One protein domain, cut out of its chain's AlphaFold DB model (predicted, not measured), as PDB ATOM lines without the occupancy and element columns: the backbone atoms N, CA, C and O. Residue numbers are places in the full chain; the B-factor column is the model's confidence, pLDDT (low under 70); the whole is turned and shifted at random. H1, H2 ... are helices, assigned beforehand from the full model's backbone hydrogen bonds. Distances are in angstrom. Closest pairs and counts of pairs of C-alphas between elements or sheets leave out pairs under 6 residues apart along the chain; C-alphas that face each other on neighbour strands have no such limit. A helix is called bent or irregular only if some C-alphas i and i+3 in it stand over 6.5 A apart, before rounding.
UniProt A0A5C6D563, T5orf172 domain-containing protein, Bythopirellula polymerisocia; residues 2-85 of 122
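What this domain is: This is residues 2 to 85 of the 122 residues of the protein "T5orf172 domain-containing protein" of Bythopirellula polymerisocia (UniProt A0A5C6D563). Two helices, H2 and H3, fold back on each other as a steeply tilted helical hairpin, while a shorter helix, H1, is set off from both at the other end of a long link. Long loops make up much of the rest: the first link runs from H1 across to H2, a second loops out from the end of H2 and returns to H3, and residues 16 to 21 stick out at the far end of H1. The printed part has 84 residues with three named helices, in the order H1, H2, H3 along the chain, and no named strand. The class is all helix, though under half of the residues, 37 of 84, are in named elements. The whole is compact, with a radius of gyration of the C-alphas of 13.3 A, and its rounded outline spans 33 by 33 by 26 A.

Where its parts are: The printed part begins at Thr 2, and H1 follows as residues 7 to 16, with C-alpha 7 at (-10.128, 47.681, 31.963). H2, the longest helix, has residues 34 to 48 and measures 20.9 A from first to last C-alpha; it begins with C-alpha 34 at (-5.412, 34.938, 31.496). H2 is irregular: C-alphas 44 and 47 are 7.9 A apart, where about 5 A would be found in a regular helix. H3 has residues 64 to 75, measures 15.6 A and ends with C-alpha 75 at (3.037, 35.017, 27.236). H1 measures 14.9 A.

How they stand to each other: H2 and H3 form a helical hairpin. They touch, with 9 pairs of C-alphas within 8 A, and the closest C-alphas of the two are those of Leu 37 and His 74, 6.6 A apart. Their lines stand at a steep tilt of 39 degrees, and they run opposite ways. Their centres are 10.6 A apart. H1 is apart from H2 and also apart from H3, with no C-alpha of H1 within 8 A of either. In H1 and H3 every O i to N i+4 pair is within hydrogen-bond range; in H2 it is 9 of 11.

The domain as a whole: The C-alphas farthest apart are those of Thr 53 and Asp 77, at 34.0 A, while those of Thr 2 and Glu 85, the first and last printed residues, are 23.2 A apart. The printed part has no cut. Both links are long: residues 17 to 33 join H1 to H2, and residues 49 to 63 join H2 to H3. Residues 16 to 21 stand free. The mean pLDDT of the printed part is 88.9, and the one printed residue under 70 is Ala 17.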
ATOM      1  N   THR A   2      -9.803  41.070  34.174       76.12
ATOM      2  CA  THR A   2     -11.088  41.693  33.814       76.12
ATOM      3  C   THR A   2     -11.556  41.262  32.423       76.12
ATOM      4  O   THR A   2     -10.739  41.045  31.535       76.12
ATOM      5  N   ARG A   3     -12.876  41.129  32.241       79.69
ATOM      6  CA  ARG A   3     -13.544  40.967  30.932       79.69
ATOM      7  C   ARG A   3     -14.289  42.237  30.507       79.69
ATOM      8  O   ARG A   3     -15.094  42.201  29.582       79.69
ATOM      9  N   ARG A   4     -14.105  43.335  31.246       81.12
ATOM     10  CA  ARG A   4     -14.785  44.603  30.975       81.12
ATOM     11  C   ARG A   4     -14.262  45.225  29.688       81.12
ATOM     12  O   ARG A   4     -13.084  45.094  29.369       81.12
ATOM     13  N   LEU A   5     -15.149  45.962  29.024       77.44
ATOM     14  CA  LEU A   5     -14.819  46.763  27.848       77.44
ATOM     15  C   LEU A   5     -13.794  47.861  28.178       77.44
ATOM     16  O   LEU A   5     -12.949  48.177  27.351       77.44
ATOM     17  N   THR A   6     -13.843  48.388  29.406       84.06
ATOM     18  CA  THR A   6     -12.933  49.410  29.935       84.06
ATOM     19  C   THR A   6     -12.134  48.862  31.131       84.06
ATOM     20  O   THR A   6     -12.541  48.980  32.289       84.06
ATOM     21  N   PRO A   7     -10.973  48.221  30.895       85.12
ATOM     22  CA  PRO A   7     -10.128  47.681  31.963       85.12
ATOM     23  C   PRO A   7      -9.668  48.725  32.989       85.12
ATOM     24  O   PRO A   7      -9.528  48.394  34.165       85.12
ATOM     25  N   GLN A   8      -9.478  49.977  32.564       86.38
ATOM     26  CA  GLN A   8      -9.019  51.073  33.424       86.38
ATOM     27  C   GLN A   8     -10.000  51.408  34.548       86.38
ATOM     28  O   GLN A   8      -9.564  51.665  35.667       86.38
ATOM     29  N   ASP A   9     -11.307  51.338  34.295       86.88
ATOM     30  CA  ASP A   9     -12.314  51.640  35.319       86.88
ATOM     31  C   ASP A   9     -12.225  50.649  36.477       86.88
ATOM     32  O   ASP A   9     -12.358  51.020  37.639       86.88
ATOM     33  N   ARG A  10     -11.897  49.384  36.176       87.56
ATOM     34  CA  ARG A  10     -11.676  48.377  37.216       87.56
ATOM     35  C   ARG A  10     -10.457  48.704  38.079       87.56
ATOM     36  O   ARG A  10     -10.495  48.455  39.278       87.56
ATOM     37  N   VAL A  11      -9.381  49.218  37.485       87.38
ATOM     38  CA  VAL A  11      -8.181  49.624  38.234       87.38
ATOM     39  C   VAL A  11      -8.497  50.821  39.133       87.38
ATOM     40  O   VAL A  11      -8.125  50.804  40.303       87.38
ATOM     41  N   LYS A  12      -9.253  51.802  38.624       86.06
ATOM     42  CA  LYS A  12      -9.708  52.964  39.403       86.06
ATOM     43  C   LYS A  12     -10.564  52.555  40.603       86.06
ATOM     44  O   LYS A  12     -10.242  52.939  41.717       86.06
ATOM     45  N   GLU A  13     -11.569  51.698  40.402       84.44
ATOM     46  CA  GLU A  13     -12.409  51.160  41.490       84.44
ATOM     47  C   GLU A  13     -11.597  50.461  42.589       84.44
ATOM     48  O   GLU A  13     -11.942  50.530  43.766       84.44
ATOM     49  N   LEU A  14     -10.538  49.740  42.208       82.44
ATOM     50  CA  LEU A  14      -9.673  49.052  43.166       82.44
ATOM     51  C   LEU A  14      -8.806  50.029  43.970       82.44
ATOM     52  O   LEU A  14      -8.427  49.700  45.094       82.44
ATOM     53  N   GLY A  15      -8.455  51.178  43.385       77.88
ATOM     54  CA  GLY A  15      -7.646  52.213  44.026       77.88
ATOM     55  C   GLY A  15      -8.450  53.093  44.985       77.88
ATOM     56  O   GLY A  15      -7.999  53.381  46.087       77.88
ATOM     57  N   ASP A  16      -9.668  53.458  44.596       71.81
ATOM     58  CA  ASP A  16     -10.466  54.502  45.254       71.81
ATOM     59  C   ASP A  16     -10.810  54.210  46.728       71.81
ATOM     60  O   ASP A  16     -10.869  55.105  47.562       71.81
ATOM     61  N   ALA A  17     -10.996  52.940  47.095       67.12
ATOM     62  CA  ALA A  17     -11.532  52.592  48.411       67.12
ATOM     63  C   ALA A  17     -10.479  52.248  49.483       67.12
ATOM     64  O   ALA A  17     -10.856  51.925  50.612       67.12
ATOM     65  N   SER A  18      -9.183  52.141  49.157       73.56
ATOM     66  CA  SER A  18      -8.251  51.424  50.054       73.56
ATOM     67  C   SER A  18      -6.766  51.784  49.962       73.56
ATOM     68  O   SER A  18      -5.970  51.162  50.671       73.56
ATOM     69  N   VAL A  19      -6.362  52.740  49.123       83.06
ATOM     70  CA  VAL A  19      -4.950  53.144  48.994       83.06
ATOM     71  C   VAL A  19      -4.796  54.669  48.996       83.06
ATOM     72  O   VAL A  19      -5.701  55.362  48.548       83.06
ATOM     73  N   PRO A  20      -3.663  55.201  49.497       84.25
ATOM     74  CA  PRO A  20      -3.437  56.647  49.594       84.25
ATOM     75  C   PRO A  20      -3.272  57.343  48.235       84.25
ATOM     76  O   PRO A  20      -3.459  58.549  48.147       84.25
ATOM     77  N   PHE A  21      -2.923  56.593  47.187       87.75
ATOM     78  CA  PHE A  21      -2.758  57.087  45.819       87.75
ATOM     79  C   PHE A  21      -3.394  56.097  44.837       87.75
ATOM     80  O   PHE A  21      -3.394  54.893  45.116       87.75
ATOM     81  N   PRO A  22      -3.902  56.555  43.680       87.88
ATOM     82  CA  PRO A  22      -4.404  55.668  42.640       87.88
ATOM     83  C   PRO A  22      -3.293  54.748  42.125       87.88
ATOM     84  O   PRO A  22      -2.115  55.100  42.129       87.88
ATOM     85  N   TYR A  23      -3.672  53.563  41.646       89.25
ATOM     86  CA  TYR A  23      -2.709  52.645  41.049       89.25
ATOM     87  C   TYR A  23      -2.198  53.164  39.708       89.25
ATOM     88  O   TYR A  23      -2.980  53.399  38.782       89.25
ATOM     89  N   ASP A  24      -0.879  53.219  39.578       90.75
ATOM     90  CA  ASP A  24      -0.218  53.347  38.292       90.75
ATOM     91  C   ASP A  24      -0.290  52.032  37.504       90.75
ATOM     92  O   ASP A  24      -0.174  50.929  38.047       90.75
ATOM     93  N   ILE A  25      -0.471  52.144  36.188       90.62
ATOM     94  CA  ILE A  25      -0.563  50.986  35.297       90.62
ATOM     95  C   ILE A  25       0.749  50.844  34.536       90.62
ATOM     96  O   ILE A  25       1.031  51.607  33.618       90.62
ATOM     97  N   HIS A  26       1.519  49.814  34.880       92.56
ATOM     98  CA  HIS A  26       2.758  49.488  34.171       92.56
ATOM     99  C   HIS A  26       2.522  48.734  32.861       92.56
ATOM    100  O   HIS A  26       3.317  48.851  31.938       92.56
ATOM    101  N   MET A  27       1.472  47.915  32.771       91.44
ATOM    102  CA  MET A  27       1.233  47.066  31.602       91.44
ATOM    103  C   MET A  27      -0.232  46.647  31.492       91.44
ATOM    104  O   MET A  27      -0.916  46.452  32.500       91.44
ATOM    105  N   MET A  28      -0.699  46.462  30.257       90.69
ATOM    106  CA  MET A  28      -1.986  45.838  29.948       90.69
ATOM    107  C   MET A  28      -1.764  44.676  28.991       90.69
ATOM    108  O   MET A  28      -1.429  44.868  27.827       90.69
ATOM    109  N   ILE A  29      -1.961  43.459  29.491       90.12
ATOM    110  CA  ILE A  29      -1.645  42.243  28.746       90.12
ATOM    111  C   ILE A  29      -2.945  41.624  28.231       90.12
ATOM    112  O   ILE A  29      -3.782  41.163  29.012       90.12
ATOM    113  N   SER A  30      -3.111  41.599  26.908       87.56
ATOM    114  CA  SER A  30      -4.214  40.882  26.266       87.56
ATOM    115  C   SER A  30      -3.851  39.406  26.141       87.56
ATOM    116  O   SER A  30      -2.995  39.033  25.345       87.56
ATOM    117  N   CYS A  31      -4.489  38.551  26.939       86.50
ATOM    118  CA  CYS A  31      -4.153  37.133  27.002       86.50
ATOM    119  C   CYS A  31      -5.367  36.241  26.731       86.50
ATOM    120  O   CYS A  31      -6.414  36.387  27.362       86.50
ATOM    121  N   ASN A  32      -5.192  35.256  25.843       86.56
ATOM    122  CA  ASN A  32      -6.212  34.247  25.528       86.56
ATOM    123  C   ASN A  32      -6.533  33.350  26.732       86.56
ATOM    124  O   ASN A  32      -7.675  32.931  26.912       86.56
ATOM    125  N   ASN A  33      -5.528  33.061  27.564       89.50
ATOM    126  CA  ASN A  33      -5.677  32.288  28.791       89.50
ATOM    127  C   ASN A  33      -5.098  33.064  29.974       89.50
ATOM    128  O   ASN A  33      -4.067  32.702  30.544       89.50
ATOM    129  N   ALA A  34      -5.784  34.147  30.335       90.31
ATOM    130  CA  ALA A  34      -5.412  34.938  31.496       90.31
ATOM    131  C   ALA A  34      -5.257  34.068  32.768       90.31
ATOM    132  O   ALA A  34      -4.204  34.194  33.394       90.31
ATOM    133  N   PRO A  35      -6.192  33.153  33.135       91.19
ATOM    134  CA  PRO A  35      -6.063  32.296  34.327       91.19
ATOM    135  C   PRO A  35      -4.712  31.591  34.453       91.19
ATOM    136  O   PRO A  35      -4.130  31.539  35.533       91.19
ATOM    137  N   SER A  36      -4.185  31.083  33.337       92.81
ATOM    138  CA  SER A  36      -2.879  30.428  33.322       92.81
ATOM    139  C   SER A  36      -1.731  31.394  33.623       92.81
ATOM    140  O   SER A  36      -0.821  31.030  34.364       92.81
ATOM    141  N   LEU A  37      -1.765  32.607  33.062       92.88
ATOM    142  CA  LEU A  37      -0.723  33.615  33.269       92.88
ATOM    143  C   LEU A  37      -0.719  34.146  34.712       92.88
ATOM    144  O   LEU A  37       0.343  34.276  35.311       92.88
ATOM    145  N   GLU A  38      -1.888  34.397  35.305       93.00
ATOM    146  CA  GLU A  38      -1.980  34.819  36.717       93.00
ATOM    147  C   GLU A  38      -1.500  33.731  37.665       93.00
ATOM    148  O   GLU A  38      -0.735  34.028  38.576       93.00
ATOM    149  N   ASN A  39      -1.848  32.464  37.417       93.56
ATOM    150  CA  ASN A  39      -1.313  31.362  38.211       93.56
ATOM    151  C   ASN A  39       0.218  31.291  38.131       93.56
ATOM    152  O   ASN A  39       0.870  31.095  39.157       93.56
ATOM    153  N   ALA A  40       0.802  31.480  36.942       93.88
ATOM    154  CA  ALA A  40       2.254  31.507  36.774       93.88
ATOM    155  C   ALA A  40       2.903  32.659  37.564       93.88
ATOM    156  O   ALA A  40       3.886  32.443  38.276       93.88
ATOM    157  N   LEU A  41       2.312  33.858  37.519       94.44
ATOM    158  CA  LEU A  41       2.759  35.010  38.308       94.44
ATOM    159  C   LEU A  41       2.634  34.746  39.816       94.44
ATOM    160  O   LEU A  41       3.596  34.941  40.557       94.44
ATOM    161  N   HIS A  42       1.492  34.240  40.281       93.62
ATOM    162  CA  HIS A  42       1.266  33.926  41.693       93.62
ATOM    163  C   HIS A  42       2.255  32.886  42.218       93.62
ATOM    164  O   HIS A  42       2.797  33.057  43.309       93.62
ATOM    165  N   HIS A  43       2.536  31.833  41.448       93.25
ATOM    166  CA  HIS A  43       3.530  30.832  41.832       93.25
ATOM    167  C   HIS A  43       4.949  31.400  41.862       93.25
ATOM    168  O   HIS A  43       5.692  31.114  42.804       93.25
ATOM    169  N   SER A  44       5.303  32.230  40.881       95.06
ATOM    170  CA  SER A  44       6.624  32.862  40.798       95.06
ATOM    171  C   SER A  44       6.873  33.820  41.965       95.06
ATOM    172  O   SER A  44       7.972  33.849  42.520       95.06
ATOM    173  N   PHE A  45       5.831  34.541  42.401       95.06
ATOM    174  CA  PHE A  45       5.931  35.574  43.433       95.06
ATOM    175  C   PHE A  45       5.379  35.177  44.810       95.06
ATOM    176  O   PHE A  45       5.291  36.012  45.711       95.06
ATOM    177  N   VAL A  46       5.036  33.904  45.037       93.31
ATOM    178  CA  VAL A  46       4.400  33.456  46.293       93.31
ATOM    179  C   VAL A  46       5.225  33.804  47.540       93.31
ATOM    180  O   VAL A  46       4.680  34.132  48.594       93.31
ATOM    181  N   LYS A  47       6.561  33.789  47.432       92.44
ATOM    182  CA  LYS A  47       7.464  34.121  48.547       92.44
ATOM    183  C   LYS A  47       7.479  35.619  48.861       92.44
ATOM    184  O   LYS A  47       7.768  35.998  49.996       92.44
ATOM    185  N   GLN A  48       7.156  36.442  47.871       94.88
ATOM    186  CA  GLN A  48       7.094  37.897  47.923       94.88
ATOM    187  C   GLN A  48       5.717  38.406  48.375       94.88
ATOM    188  O   GLN A  48       5.535  39.619  48.507       94.88
ATOM    189  N   GLN A  49       4.752  37.518  48.637       93.81
ATOM    190  CA  GLN A  49       3.425  37.909  49.098       93.81
ATOM    191  C   GLN A  49       3.505  38.687  50.422       93.81
ATOM    192  O   GLN A  49       4.131  38.262  51.397       93.81
ATOM    193  N   VAL A  50       2.849  39.849  50.454       92.31
ATOM    194  CA  VAL A  50       2.806  40.752  51.611       92.31
ATOM    195  C   VAL A  50       1.980  40.136  52.733       92.31
ATOM    196  O   VAL A  50       2.415  40.118  53.883       92.31
ATOM    197  N   ASN A  51       0.795  39.615  52.405       90.94
ATOM    198  CA  ASN A  51      -0.084  38.971  53.372       90.94
ATOM    199  C   ASN A  51       0.053  37.448  53.302       90.94
ATOM    200  O   ASN A  51      -0.521  36.805  52.429       90.94
ATOM    201  N   LYS A  52       0.782  36.872  54.259       88.62
ATOM    202  CA  LYS A  52       1.020  35.420  54.338       88.62
ATOM    203  C   LYS A  52      -0.105  34.640  55.024       88.62
ATOM    204  O   LYS A  52      -0.096  33.415  55.000       88.62
ATOM    205  N   THR A  53      -1.053  35.333  55.652       90.75
ATOM    206  CA  THR A  53      -2.136  34.715  56.434       90.75
ATOM    207  C   THR A  53      -3.420  34.597  55.619       90.75
ATOM    208  O   THR A  53      -4.130  33.602  55.724       90.75
ATOM    209  N   ASN A  54      -3.728  35.601  54.796       87.88
ATOM    210  CA  ASN A  54      -4.880  35.599  53.904       87.88
ATOM    211  C   ASN A  54      -4.410  35.661  52.441       87.88
ATOM    212  O   ASN A  54      -4.203  36.764  51.927       87.88
ATOM    213  N   PRO A  55      -4.297  34.510  51.753       81.19
ATOM    214  CA  PRO A  55      -3.781  34.454  50.389       81.19
ATOM    215  C   PRO A  55      -4.707  35.118  49.361       81.19
ATOM    216  O   PRO A  55      -4.259  35.400  48.259       81.19
ATOM    217  N   ARG A  56      -5.968  35.423  49.719       85.38
ATOM    218  CA  ARG A  56      -6.888  36.196  48.862       85.38
ATOM    219  C   ARG A  56      -6.512  37.679  48.769       85.38
ATOM    220  O   ARG A  56      -7.096  38.401  47.971       85.38
ATOM    221  N   LYS A  57      -5.598  38.166  49.619       87.38
ATOM    222  CA  LYS A  57      -5.030  39.516  49.517       87.38
ATOM    223  C   LYS A  57      -3.750  39.451  48.684       87.38
ATOM    224  O   LYS A  57      -2.653  39.250  49.206       87.38
ATOM    225  N   GLU A  58      -3.919  39.613  47.381       89.25
ATOM    226  CA  GLU A  58      -2.908  39.408  46.334       89.25
ATOM    227  C   GLU A  58      -1.973  40.621  46.169       89.25
ATOM    228  O   GLU A  58      -1.886  41.231  45.110       89.25
ATOM    229  N   PHE A  59      -1.265  40.989  47.241       90.94
ATOM    230  CA  PHE A  59      -0.218  42.017  47.206       90.94
ATOM    231  C   PHE A  59       1.162  41.366  47.291       90.94
ATOM    232  O   PHE A  59       1.394  40.534  48.171       90.94
ATOM    233  N   PHE A  60       2.094  41.785  46.433       94.19
ATOM    234  CA  PHE A  60       3.434  41.203  46.312       94.19
ATOM    235  C   PHE A  60       4.508  42.300  46.330       94.19
ATOM    236  O   PHE A  60       4.318  43.364  45.750       94.19
ATOM    237  N   ARG A  61       5.646  42.048  46.992       94.81
ATOM    238  CA  ARG A  61       6.831  42.925  46.956       94.81
ATOM    239  C   ARG A  61       7.792  42.462  45.869       94.81
ATOM    240  O   ARG A  61       8.617  41.588  46.119       94.81
ATOM    241  N   THR A  62       7.679  43.042  44.682       94.31
ATOM    242  CA  THR A  62       8.527  42.715  43.531       94.31
ATOM    243  C   THR A  62       8.794  43.958  42.690       94.31
ATOM    244  O   THR A  62       8.082  44.953  42.813       94.31
ATOM    245  N   ASP A  63       9.818  43.902  41.847       93.38
ATOM    246  CA  ASP A  63      10.115  44.930  40.856       93.38
ATOM    247  C   ASP A  63       9.460  44.616  39.498       93.38
ATOM    248  O   ASP A  63       9.081  43.476  39.206       93.38
ATOM    249  N   VAL A  64       9.326  45.649  38.660       93.31
ATOM    250  CA  VAL A  64       8.699  45.545  37.332       93.31
ATOM    251  C   VAL A  64       9.511  44.648  36.398       93.31
ATOM    252  O   VAL A  64       8.918  43.930  35.598       93.31
ATOM    253  N   ALA A  65      10.845  44.644  36.498       93.81
ATOM    254  CA  ALA A  65      11.688  43.844  35.612       93.81
ATOM    255  C   ALA A  65      11.473  42.341  35.844       93.81
ATOM    256  O   ALA A  65      11.284  41.602  34.880       93.81
ATOM    257  N   SER A  66      11.379  41.918  37.107       94.38
ATOM    258  CA  SER A  66      11.025  40.547  37.486       94.38
ATOM    259  C   SER A  66       9.655  40.135  36.938       94.38
ATOM    260  O   SER A  66       9.492  39.024  36.437       94.38
ATOM    261  N   ILE A  67       8.653  41.025  36.990       94.44
ATOM    262  CA  ILE A  67       7.332  40.749  36.397       94.44
ATOM    263  C   ILE A  67       7.468  40.572  34.883       94.44
ATOM    264  O   ILE A  67       6.903  39.635  34.322       94.44
ATOM    265  N   VAL A  68       8.226  41.449  34.221       94.38
ATOM    266  CA  VAL A  68       8.408  41.407  32.768       94.38
ATOM    267  C   VAL A  68       9.065  40.113  32.311       94.38
ATOM    268  O   VAL A  68       8.626  39.546  31.314       94.38
ATOM    269  N   GLU A  69      10.070  39.627  33.034       94.44
ATOM    270  CA  GLU A  69      10.733  38.359  32.733       94.44
ATOM    271  C   GLU A  69       9.744  37.185  32.753       94.44
ATOM    272  O   GLU A  69       9.614  36.470  31.758       94.44
ATOM    273  N   VAL A  70       8.961  37.056  33.830       94.12
ATOM    274  CA  VAL A  70       7.970  35.977  33.980       94.12
ATOM    275  C   VAL A  70       6.870  36.082  32.922       94.12
ATOM    276  O   VAL A  70       6.471  35.082  32.323       94.12
ATOM    277  N   VAL A  71       6.370  37.290  32.644       94.25
ATOM    278  CA  VAL A  71       5.352  37.466  31.599       94.25
ATOM    279  C   VAL A  71       5.923  37.104  30.228       94.25
ATOM    280  O   VAL A  71       5.246  36.408  29.474       94.25
ATOM    281  N   LYS A  72       7.162  37.497  29.906       93.56
ATOM    282  CA  LYS A  72       7.797  37.136  28.630       93.56
ATOM    283  C   LYS A  72       7.959  35.632  28.461       93.56
ATOM    284  O   LYS A  72       7.698  35.124  27.374       93.56
ATOM    285  N   GLU A  73       8.326  34.923  29.524       93.06
ATOM    286  CA  GLU A  73       8.469  33.464  29.507       93.06
ATOM    287  C   GLU A  73       7.141  32.749  29.199       93.06
ATOM    288  O   GLU A  73       7.111  31.786  28.432       93.06
ATOM    289  N   HIS A  74       6.028  33.233  29.758       90.94
ATOM    290  CA  HIS A  74       4.732  32.550  29.670       90.94
ATOM    291  C   HIS A  74       3.784  33.077  28.585       90.94
ATOM    292  O   HIS A  74       2.875  32.356  28.165       90.94
ATOM    293  N   HIS A  75       3.946  34.328  28.157       90.69
ATOM    294  CA  HIS A  75       3.037  35.017  27.236       90.69
ATOM    295  C   HIS A  75       3.725  35.511  25.953       90.69
ATOM    296  O   HIS A  75       3.054  35.641  24.930       90.69
ATOM    297  N   GLY A  76       5.043  35.729  25.979       88.00
ATOM    298  CA  GLY A  76       5.796  36.346  24.886       88.00
ATOM    299  C   GLY A  76       5.919  37.864  25.039       88.00
ATOM    300  O   GLY A  76       5.793  38.397  26.140       88.00
ATOM    301  N   ASP A  77       6.205  38.567  23.944       87.56
ATOM    302  CA  ASP A  77       6.421  40.016  23.967       87.56
ATOM    303  C   ASP A  77       5.126  40.811  24.193       87.56
ATOM    304  O   ASP A  77       4.057  40.467  23.691       87.56
ATOM    305  N   PHE A  78       5.241  41.907  24.945       92.00
ATOM    306  CA  PHE A  78       4.147  42.813  25.289       92.00
ATOM    307  C   PHE A  78       4.687  44.213  25.616       92.00
ATOM    308  O   PHE A  78       5.883  44.394  25.863       92.00
ATOM    309  N   GLU A  79       3.798  45.205  25.633       90.75
ATOM    310  CA  GLU A  79       4.140  46.592  25.948       90.75
ATOM    311  C   GLU A  79       4.037  46.873  27.451       90.75
ATOM    312  O   GLU A  79       3.074  46.481  28.118       90.75
ATOM    313  N   TYR A  80       5.037  47.577  27.983       92.62
ATOM    314  CA  TYR A  80       5.090  47.975  29.383       92.62
ATOM    315  C   TYR A  80       5.820  49.306  29.568       92.62
ATOM    316  O   TYR A  80       6.659  49.703  28.758       92.62
ATOM    317  N   VAL A  81       5.514  49.971  30.676       92.19
ATOM    318  CA  VAL A  81       6.128  51.209  31.144       92.19
ATOM    319  C   VAL A  81       6.864  50.902  32.445       92.19
ATOM    320  O   VAL A  81       6.265  50.448  33.421       92.19
ATOM    321  N   VAL A  82       8.180  51.122  32.457       87.81
ATOM    322  CA  VAL A  82       9.017  50.876  33.646       87.81
ATOM    323  C   VAL A  82       8.729  51.905  34.731       87.81
ATOM    324  O   VAL A  82       8.523  51.532  35.881       87.81
ATOM    325  N   ASP A  83       8.691  53.180  34.348       86.62
ATOM    326  CA  ASP A  83       8.502  54.303  35.259       86.62
ATOM    327  C   ASP A  83       7.210  55.054  34.900       86.62
ATOM    328  O   ASP A  83       7.198  55.827  33.937       86.62
ATOM    329  N   PRO A  84       6.092  54.768  35.589       86.69
ATOM    330  CA  PRO A  84       4.850  55.488  35.393       86.69
ATOM    331  C   PRO A  84       4.948  56.885  36.009       86.69
ATOM    332  O   PRO A  84       5.812  57.174  36.835       86.69
ATOM    333  N   GLU A  85       4.042  57.771  35.604       85.50
ATOM    334  CA  GLU A  85       4.074  59.172  36.021       85.50
ATOM    335  C   GLU A  85       3.961  59.343  37.543       85.50
ATOM    336  O   GLU A  85       4.647  60.204  38.094       85.50
TER     337      GLU A  85